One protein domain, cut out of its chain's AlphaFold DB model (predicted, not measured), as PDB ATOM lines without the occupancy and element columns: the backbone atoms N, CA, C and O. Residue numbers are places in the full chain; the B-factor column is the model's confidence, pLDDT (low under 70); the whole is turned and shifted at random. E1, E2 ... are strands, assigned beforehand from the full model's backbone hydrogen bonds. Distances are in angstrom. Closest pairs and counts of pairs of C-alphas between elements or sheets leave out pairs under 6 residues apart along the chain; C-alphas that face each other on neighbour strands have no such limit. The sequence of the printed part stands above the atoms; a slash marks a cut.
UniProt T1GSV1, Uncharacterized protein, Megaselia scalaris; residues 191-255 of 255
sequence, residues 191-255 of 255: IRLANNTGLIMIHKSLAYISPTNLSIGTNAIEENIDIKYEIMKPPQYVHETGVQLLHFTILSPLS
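AT A GLANCE: This is residues 191 to 255 of the 255 residues of an uncharacterized protein of Megaselia scalaris (UniProt T1GSV1). This model has little regular structure: a short hairpin of two strands, E1 and E2, with two long unnamed stretches that each run out and fold back as loops. The loop of residues 197 to 213 joins the strands; residues 219 to 255 make the larger one, and residues 221 to 226, soon after E2, stick out. The printed part has 65 residues, with E1 then E2, no named helix, an antiparallel sheet and class all strand, though only 11 residues are in named elements. It is loose, radius of gyration of the C-alphas 14.2 A, and elongated, spanning 43 by 25 by 16 A.

HOW THE PARTS SIT: Look at E1, residues 191 to 196, and E2, residues 214 to 218: a hairpin, antiparallel at 157 degrees. N 217 and O 192 are within hydrogen-bond range at 2.8 A.

IN THESE COORDINATES: Find C-alpha 191 at (352.374, 242.782, 504.929); E1 runs 14.1 A from there. E2 runs 13.7 A to C-alpha 218 at (348.579, 244.356, 507.360).

THE WHOLE: The C-alphas farthest apart, Glu 223 and Glu 240, are 44.4 A apart. The printed part has no cut; the E1 to E2 link is long. Look for pLDDT under 70 at residues 221, 223 to 224 and 236 to 255.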
ATOM      1  N   ILE A 191     353.274 243.156 506.023       85.44
ATOM      2  CA  ILE A 191     352.374 242.782 504.929       85.44
ATOM      3  C   ILE A 191     352.446 241.268 504.765       85.44
ATOM      4  O   ILE A 191     353.528 240.699 504.618       85.44
ATOM      5  N   ARG A 192     351.294 240.598 504.786       87.56
ATOM      6  CA  ARG A 192     351.209 239.140 504.640       87.56
ATOM      7  C   ARG A 192     350.071 238.764 503.704       87.56
ATOM      8  O   ARG A 192     348.989 239.339 503.768       87.56
ATOM      9  N   LEU A 193     350.299 237.766 502.854       87.50
ATOM     10  CA  LEU A 193     349.234 237.171 502.052       87.50
ATOM     11  C   LEU A 193     348.269 236.434 502.989       87.50
ATOM     12  O   LEU A 193     348.678 235.494 503.667       87.50
ATOM     13  N   ALA A 194     347.016 236.884 503.047       89.06
ATOM     14  CA  ALA A 194     345.997 236.292 503.908       89.06
ATOM     15  C   ALA A 194     345.247 235.177 503.171       89.06
ATOM     16  O   ALA A 194     345.232 234.041 503.636       89.06
ATOM     17  N   ASN A 195     344.705 235.478 501.988       87.50
ATOM     18  CA  ASN A 195     344.054 234.493 501.127       87.50
ATOM     19  C   ASN A 195     344.713 234.467 499.751       87.50
ATOM     20  O   ASN A 195     345.003 235.514 499.175       87.50
ATOM     21  N   ASN A 196     344.897 233.263 499.218       89.62
ATOM     22  CA  ASN A 196     345.159 233.021 497.803       89.62
ATOM     23  C   ASN A 196     344.634 231.634 497.425       89.62
ATOM     24  O   ASN A 196     345.381 230.660 497.359       89.62
ATOM     25  N   THR A 197     343.323 231.530 497.234       86.94
ATOM     26  CA  THR A 197     342.665 230.247 496.937       86.94
ATOM     27  C   THR A 197     342.785 229.841 495.468       86.94
ATOM     28  O   THR A 197     342.353 228.753 495.094       86.94
ATOM     29  N   GLY A 198     343.281 230.740 494.611       83.94
ATOM     30  CA  GLY A 198     343.040 230.673 493.174       83.94
ATOM     31  C   GLY A 198     341.555 230.846 492.827       83.94
ATOM     32  O   GLY A 198     340.723 231.162 493.683       83.94
ATOM     33  N   LEU A 199     341.223 230.635 491.552       83.38
ATOM     34  CA  LEU A 199     339.851 230.646 491.047       83.38
ATOM     35  C   LEU A 199     339.533 229.297 490.402       83.38
ATOM     36  O   LEU A 199     340.328 228.769 489.627       83.38
ATOM     37  N   ILE A 200     338.342 228.771 490.674       80.00
ATOM     38  CA  ILE A 200     337.790 227.620 489.954       80.00
ATOM     39  C   ILE A 200     336.721 228.162 489.015       80.00
ATOM     40  O   ILE A 200     335.777 228.816 489.457       80.00
ATOM     41  N   MET A 201     336.886 227.919 487.716       80.50
ATOM     42  CA  MET A 201     336.013 228.472 486.683       80.50
ATOM     43  C   MET A 201     335.630 227.422 485.650       80.50
ATOM     44  O   MET A 201     336.373 226.476 485.393       80.50
ATOM     45  N   ILE A 202     334.482 227.634 485.014       81.50
ATOM     46  CA  ILE A 202     334.051 226.851 483.860       81.50
ATOM     47  C   ILE A 202     334.658 227.481 482.599       81.50
ATOM     48  O   ILE A 202     334.914 228.684 482.521       81.50
ATOM     49  N   HIS A 203     334.913 226.662 481.582       77.31
ATOM     50  CA  HIS A 203     335.437 227.146 480.311       77.31
ATOM     51  C   HIS A 203     334.537 228.249 479.719       77.31
ATOM     52  O   HIS A 203     333.324 228.072 479.602       77.31
ATOM     53  N   LYS A 204     335.152 229.375 479.326       79.94
ATOM     54  CA  LYS A 204     334.493 230.582 478.787       79.94
ATOM     55  C   LYS A 204     333.524 231.297 479.750       79.94
ATOM     56  O   LYS A 204     332.703 232.084 479.285       79.94
ATOM     57  N   SER A 205     333.612 231.069 481.065       83.19
ATOM     58  CA  SER A 205     332.865 231.850 482.066       83.19
ATOM     59  C   SER A 205     333.680 233.013 482.644       83.19
ATOM     60  O   SER A 205     334.897 233.068 482.486       83.19
ATOM     61  N   LEU A 206     333.003 233.908 483.368       82.88
ATOM     62  CA  LEU A 206     333.617 234.957 484.184       82.88
ATOM     63  C   LEU A 206     333.528 234.575 485.667       82.88
ATOM     64  O   LEU A 206     332.511 234.029 486.094       82.88
ATOM     65  N   ALA A 207     334.552 234.910 486.451       84.75
ATOM     66  CA  ALA A 207     334.490 234.877 487.910       84.75
ATOM     67  C   ALA A 207     335.023 236.186 488.492       84.75
ATOM     68  O   ALA A 207     335.966 236.781 487.967       84.75
ATOM     69  N   TYR A 208     334.414 236.620 489.591       87.69
ATOM     70  CA  TYR A 208     334.891 237.757 490.361       87.69
ATOM     71  C   TYR A 208     336.020 237.314 491.289       87.69
ATOM     72  O   TYR A 208     335.912 236.284 491.952       87.69
ATOM     73  N   ILE A 209     337.080 238.117 491.369       87.81
ATOM     74  CA  ILE A 209     338.069 238.003 492.440       87.81
ATOM     75  C   ILE A 209     337.529 238.811 493.615       87.81
ATOM     76  O   ILE A 209     337.255 240.002 493.478       87.81
ATOM     77  N   SER A 210     337.358 238.156 494.758       90.56
ATOM     78  CA  SER A 210     336.901 238.791 495.994       90.56
ATOM     79  C   SER A 210     337.924 238.600 497.124       90.56
ATOM     80  O   SER A 210     338.832 237.777 496.979       90.56
ATOM     81  N   PRO A 211     337.775 239.285 498.275       90.31
ATOM     82  CA  PRO A 211     338.660 239.102 499.430       90.31
ATOM     83  C   PRO A 211     338.715 237.670 499.994       90.31
ATOM     84  O   PRO A 211     339.643 237.331 500.727       90.31
ATOM     85  N   THR A 212     337.746 236.806 499.666       89.50
ATOM     86  CA  THR A 212     337.812 235.377 500.023       89.50
ATOM     87  C   THR A 212     338.795 234.612 499.142       89.50
ATOM     88  O   THR A 212     339.340 233.601 499.573       89.50
ATOM     89  N   ASN A 213     339.047 235.107 497.927       89.88
ATOM     90  CA  ASN A 213     339.976 234.503 496.983       89.88
ATOM     91  C   ASN A 213     341.382 235.066 497.138       89.88
ATOM     92  O   ASN A 213     342.335 234.296 497.196       89.88
ATOM     93  N   LEU A 214     341.495 236.394 497.199       88.94
ATOM     94  CA  LEU A 214     342.759 237.111 497.293       88.94
ATOM     95  C   LEU A 214     342.622 238.255 498.294       88.94
ATOM     96  O   LEU A 214     341.819 239.166 498.097       88.94
ATOM     97  N   SER A 215     343.416 238.217 499.356       89.12
ATOM     98  CA  SER A 215     343.468 239.292 500.344       89.12
ATOM     99  C   SER A 215     344.841 239.381 500.991       89.12
ATOM    100  O   SER A 215     345.585 238.401 501.070       89.12
ATOM    101  N   ILE A 216     345.164 240.576 501.471       87.50
ATOM    102  CA  ILE A 216     346.389 240.882 502.198       87.50
ATOM    103  C   ILE A 216     346.010 241.329 503.608       87.50
ATOM    104  O   ILE A 216     345.083 242.115 503.788       87.50
ATOM    105  N   GLY A 217     346.733 240.816 504.600       86.81
ATOM    106  CA  GLY A 217     346.714 241.320 505.968       86.81
ATOM    107  C   GLY A 217     347.850 242.314 506.184       86.81
ATOM    108  O   GLY A 217     348.963 242.105 505.695       86.81
ATOM    109  N   THR A 218     347.576 243.378 506.936       88.25
ATOM    110  CA  THR A 218     348.579 244.356 507.360       88.25
ATOM    111  C   THR A 218     348.336 244.806 508.798       88.25
ATOM    112  O   THR A 218     347.202 244.770 509.272       88.25
ATOM    113  N   ASN A 219     349.390 245.219 509.501       87.31
ATOM    114  CA  ASN A 219     349.295 245.822 510.833       87.31
ATOM    115  C   ASN A 219     348.911 247.315 510.809       87.31
ATOM    116  O   ASN A 219     348.813 247.927 511.867       87.31
ATOM    117  N   ALA A 220     348.663 247.892 509.631       84.25
ATOM    118  CA  ALA A 220     348.396 249.317 509.459       84.25
ATOM    119  C   ALA A 220     346.973 249.634 508.952       84.25
ATOM    120  O   ALA A 220     346.738 250.613 508.246       84.25
ATOM    121  N   ILE A 221     346.004 248.789 509.320       69.25
ATOM    122  CA  ILE A 221     344.592 248.898 508.902       69.25
ATOM    123  C   ILE A 221     343.961 250.224 509.351       69.25
ATOM    124  O   ILE A 221     343.159 250.798 508.622       69.25
ATOM    125  N   GLU A 222     344.334 250.724 510.531       71.62
ATOM    126  CA  GLU A 222     343.780 251.963 511.097       71.62
ATOM    127  C   GLU A 222     344.241 253.235 510.362       71.62
ATOM    128  O   GLU A 222     343.658 254.297 510.562       71.62
ATOM    129  N   GLU A 223     345.249 253.135 509.491       69.44
ATOM    130  CA  GLU A 223     345.866 254.285 508.816       69.44
ATOM    131  C   GLU A 223     345.345 254.511 507.383       69.44
ATOM    132  O   GLU A 223     345.936 255.281 506.629       69.44
ATOM    133  N   ASN A 224     344.245 253.853 506.985       66.25
ATOM    134  CA  ASN A 224     343.606 253.994 505.663       66.25
ATOM    135  C   ASN A 224     344.579 253.864 504.469       66.25
ATOM    136  O   ASN A 224     344.527 254.639 503.512       66.25
ATOM    137  N   ILE A 225     345.472 252.876 504.506       72.19
ATOM    138  CA  ILE A 225     346.438 252.643 503.425       72.19
ATOM    139  C   ILE A 225     345.739 252.092 502.182       72.19
ATOM    140  O   ILE A 225     344.964 251.138 502.259       72.19
ATOM    141  N   ASP A 226     346.075 252.656 501.023       74.88
ATOM    142  CA  ASP A 226     345.636 252.161 499.719       74.88
ATOM    143  C   ASP A 226     346.580 251.051 499.225       74.88
ATOM    144  O   ASP A 226     347.753 251.293 498.932       74.88
ATOM    145  N   ILE A 227     346.075 249.817 499.144       77.31
ATOM    146  CA  ILE A 227     346.831 248.650 498.670       77.31
ATOM    147  C   ILE A 227     346.430 248.356 497.225       77.31
ATOM    148  O   ILE A 227     345.286 247.989 496.944       77.31
ATOM    149  N   LYS A 228     347.394 248.451 496.305       81.56
ATOM    150  CA  LYS A 228     347.191 248.190 494.874       81.56
ATOM    151  C   LYS A 228     347.790 246.851 494.465       81.56
ATOM    152  O   LYS A 228     348.894 246.503 494.873       81.56
ATOM    153  N   TYR A 229     347.066 246.124 493.619       80.88
ATOM    154  CA  TYR A 229     347.524 244.881 493.002       80.88
ATOM    155  C   TYR A 229     347.892 245.152 491.543       80.88
ATOM    156  O   TYR A 229     347.080 245.700 490.797       80.88
ATOM    157  N   GLU A 230     349.087 244.740 491.128       81.38
ATOM    158  CA  GLU A 230     349.538 244.845 489.740       81.38
ATOM    159  C   GLU A 230     349.568 243.467 489.069       81.38
ATOM    160  O   GLU A 230     350.046 242.477 489.630       81.38
ATOM    161  N   ILE A 231     349.046 243.388 487.842       82.75
ATOM    162  CA  ILE A 231     349.078 242.161 487.045       82.75
ATOM    163  C   ILE A 231     350.395 242.127 486.269       82.75
ATOM    164  O   ILE A 231     350.510 242.709 485.195       82.75
ATOM    165  N   MET A 232     351.376 241.391 486.791       79.25
ATOM    166  CA  MET A 232     352.699 241.264 486.162       79.25
ATOM    167  C   MET A 232     352.699 240.371 484.913       79.25
ATOM    168  O   MET A 232     353.493 240.568 483.995       79.25
ATOM    169  N   LYS A 233     351.837 239.347 484.879       80.75
ATOM    170  CA  LYS A 233     351.674 238.435 483.738       80.75
ATOM    171  C   LYS A 233     350.194 238.105 483.555       80.75
ATOM    172  O   LYS A 233     349.541 237.763 484.541       80.75
ATOM    173  N   PRO A 234     349.656 238.175 482.324       77.00
ATOM    174  CA  PRO A 234     348.276 237.790 482.081       77.00
ATOM    175  C   PRO A 234     348.082 236.281 482.310       77.00
ATOM    176  O   PRO A 234     349.050 235.516 482.208       77.00
ATOM    177  N   PRO A 235     346.838 235.833 482.564       71.88
ATOM    178  CA  PRO A 235     346.487 234.417 482.604       71.88
ATOM    179  C   PRO A 235     347.041 233.678 481.383       71.88
ATOM    180  O   PRO A 235     346.675 233.988 480.250       71.88
ATOM    181  N   GLN A 236     347.912 232.689 481.595       67.69
ATOM    182  CA  GLN A 236     348.341 231.801 480.517       67.69
ATOM    183  C   GLN A 236     347.344 230.649 480.383       67.69
ATOM    184  O   GLN A 236     346.968 230.016 481.372       67.69
ATOM    185  N   TYR A 237     346.887 230.394 479.159       60.19
ATOM    186  CA  TYR A 237     346.028 229.258 478.845       60.19
ATOM    187  C   TYR A 237     346.874 227.978 478.873       60.19
ATOM    188  O   TYR A 237     347.635 227.724 477.941       60.19
ATOM    189  N   VAL A 238     346.782 227.185 479.945       52.50
ATOM    190  CA  VAL A 238     347.401 225.852 479.986       52.50
ATOM    191  C   VAL A 238     346.373 224.857 479.465       52.50
ATOM    192  O   VAL A 238     345.295 224.696 480.031       52.50
ATOM    193  N   HIS A 239     346.688 224.240 478.331       43.94
ATOM    194  CA  HIS A 239     345.766 223.459 477.514       43.94
ATOM    195  C   HIS A 239     345.471 222.055 478.082       43.94
ATOM    196  O   HIS A 239     345.203 221.157 477.302       43.94
ATOM    197  N   GLU A 240     345.498 221.831 479.400       45.59
ATOM    198  CA  GLU A 240     345.257 220.508 479.997       45.59
ATOM    199  C   GLU A 240     344.447 220.617 481.305       45.59
ATOM    200  O   GLU A 240     344.915 221.094 482.332       45.59
ATOM    201  N   THR A 241     343.185 220.176 481.228       41.12
ATOM    202  CA  THR A 241     342.275 219.832 482.340       41.12
ATOM    203  C   THR A 241     342.048 220.881 483.447       41.12
ATOM    204  O   THR A 241     342.640 220.844 484.517       41.12
ATOM    205  N   GLY A 242     341.039 221.733 483.244       44.56
ATOM    206  CA  GLY A 242     339.991 221.995 484.247       44.56
ATOM    207  C   GLY A 242     340.266 222.885 485.468       44.56
ATOM    208  O   GLY A 242     339.296 223.246 486.127       44.56
ATOM    209  N   VAL A 243     341.500 223.290 485.780       38.62
ATOM    210  CA  VAL A 243     341.778 224.225 486.892       38.62
ATOM    211  C   VAL A 243     342.884 225.201 486.490       38.62
ATOM    212  O   VAL A 243     343.995 224.785 486.177       38.62
ATOM    213  N   GLN A 244     342.597 226.507 486.507       43.84
ATOM    214  CA  GLN A 244     343.584 227.548 486.202       43.84
ATOM    215  C   GLN A 244     344.059 228.205 487.504       43.84
ATOM    216  O   GLN A 244     343.357 229.014 488.105       43.84
ATOM    217  N   LEU A 245     345.268 227.856 487.949       37.31
ATOM    218  CA  LEU A 245     345.921 228.505 489.089       37.31
ATOM    219  C   LEU A 245     346.626 229.779 488.609       37.31
ATOM    220  O   LEU A 245     347.676 229.724 487.968       37.31
ATOM    221  N   LEU A 246     346.037 230.939 488.904       43.75
ATOM    222  CA  LEU A 246     346.680 232.234 488.689       43.75
ATOM    223  C   LEU A 246     347.669 232.513 489.824       43.75
ATOM    224  O   LEU A 246     347.284 232.572 490.988       43.75
ATOM    225  N   HIS A 247     348.945 232.686 489.476       39.53
ATOM    226  CA  HIS A 247     349.974 233.139 490.408       39.53
ATOM    227  C   HIS A 247     350.047 234.667 490.379       39.53
ATOM    228  O   HIS A 247     350.311 235.254 489.330       39.53
ATOM    229  N   PHE A 248     349.843 235.300 491.533       41.97
ATOM    230  CA  PHE A 248     350.047 236.734 491.723       41.97
ATOM    231  C   PHE A 248     351.385 236.955 492.435       41.97
ATOM    232  O   PHE A 248     351.649 236.333 493.465       41.97
ATOM    233  N   THR A 249     352.229 237.832 491.891       35.78
ATOM    234  CA  THR A 249     353.440 238.318 492.565       35.78
ATOM    235  C   THR A 249     353.120 239.684 493.153       35.78
ATOM    236  O   THR A 249     352.719 240.582 492.418       35.78
ATOM    237  N   ILE A 250     353.284 239.841 494.464       41.66
ATOM    238  CA  ILE A 250     353.144 241.132 495.144       41.66
ATOM    239  C   ILE A 250     354.528 241.781 495.163       41.66
ATOM    240  O   ILE A 250     355.474 241.182 495.673       41.66
ATOM    241  N   LEU A 251     354.650 242.983 494.602       38.72
ATOM    242  CA  LEU A 251     355.817 243.837 494.805       38.72
ATOM    243  C   LEU A 251     355.537 244.757 495.996       38.72
ATOM    244  O   LEU A 251     354.451 245.327 496.108       38.72
ATOM    245  N   SER A 252     356.498 244.861 496.912       36.94
ATOM    246  CA  SER A 252     356.453 245.808 498.026       36.94
ATOM    247  C   SER A 252     356.486 247.250 497.502       36.94
ATOM    248  O   SER A 252     357.231 247.514 496.560       36.94
ATOM    249  N   PRO A 253     355.776 248.205 498.128       35.81
ATOM    250  CA  PRO A 253     355.738 249.600 497.680       35.81
ATOM    251  C   PRO A 253     357.005 250.409 498.030       35.81
ATOM    252  O   PRO A 253     356.932 251.620 498.200       35.81
ATOM    253  N   LEU A 254     358.171 249.770 498.146       35.31
ATOM    254  CA  LEU A 254     359.429 250.448 498.456       35.31
ATOM    255  C   LEU A 254     360.481 250.095 497.403       35.31
ATOM    256  O   LEU A 254     361.179 249.084 497.504       35.31
ATOM    257  N   SER A 255     360.555 250.960 496.395       33.44
ATOM    258  CA  SER A 255     361.713 251.193 495.528       33.44
ATOM    259  C   SER A 255     361.907 252.692 495.383       33.44
ATOM    260  O   SER A 255     360.886 253.343 495.056       33.44
TER     261      SER A 255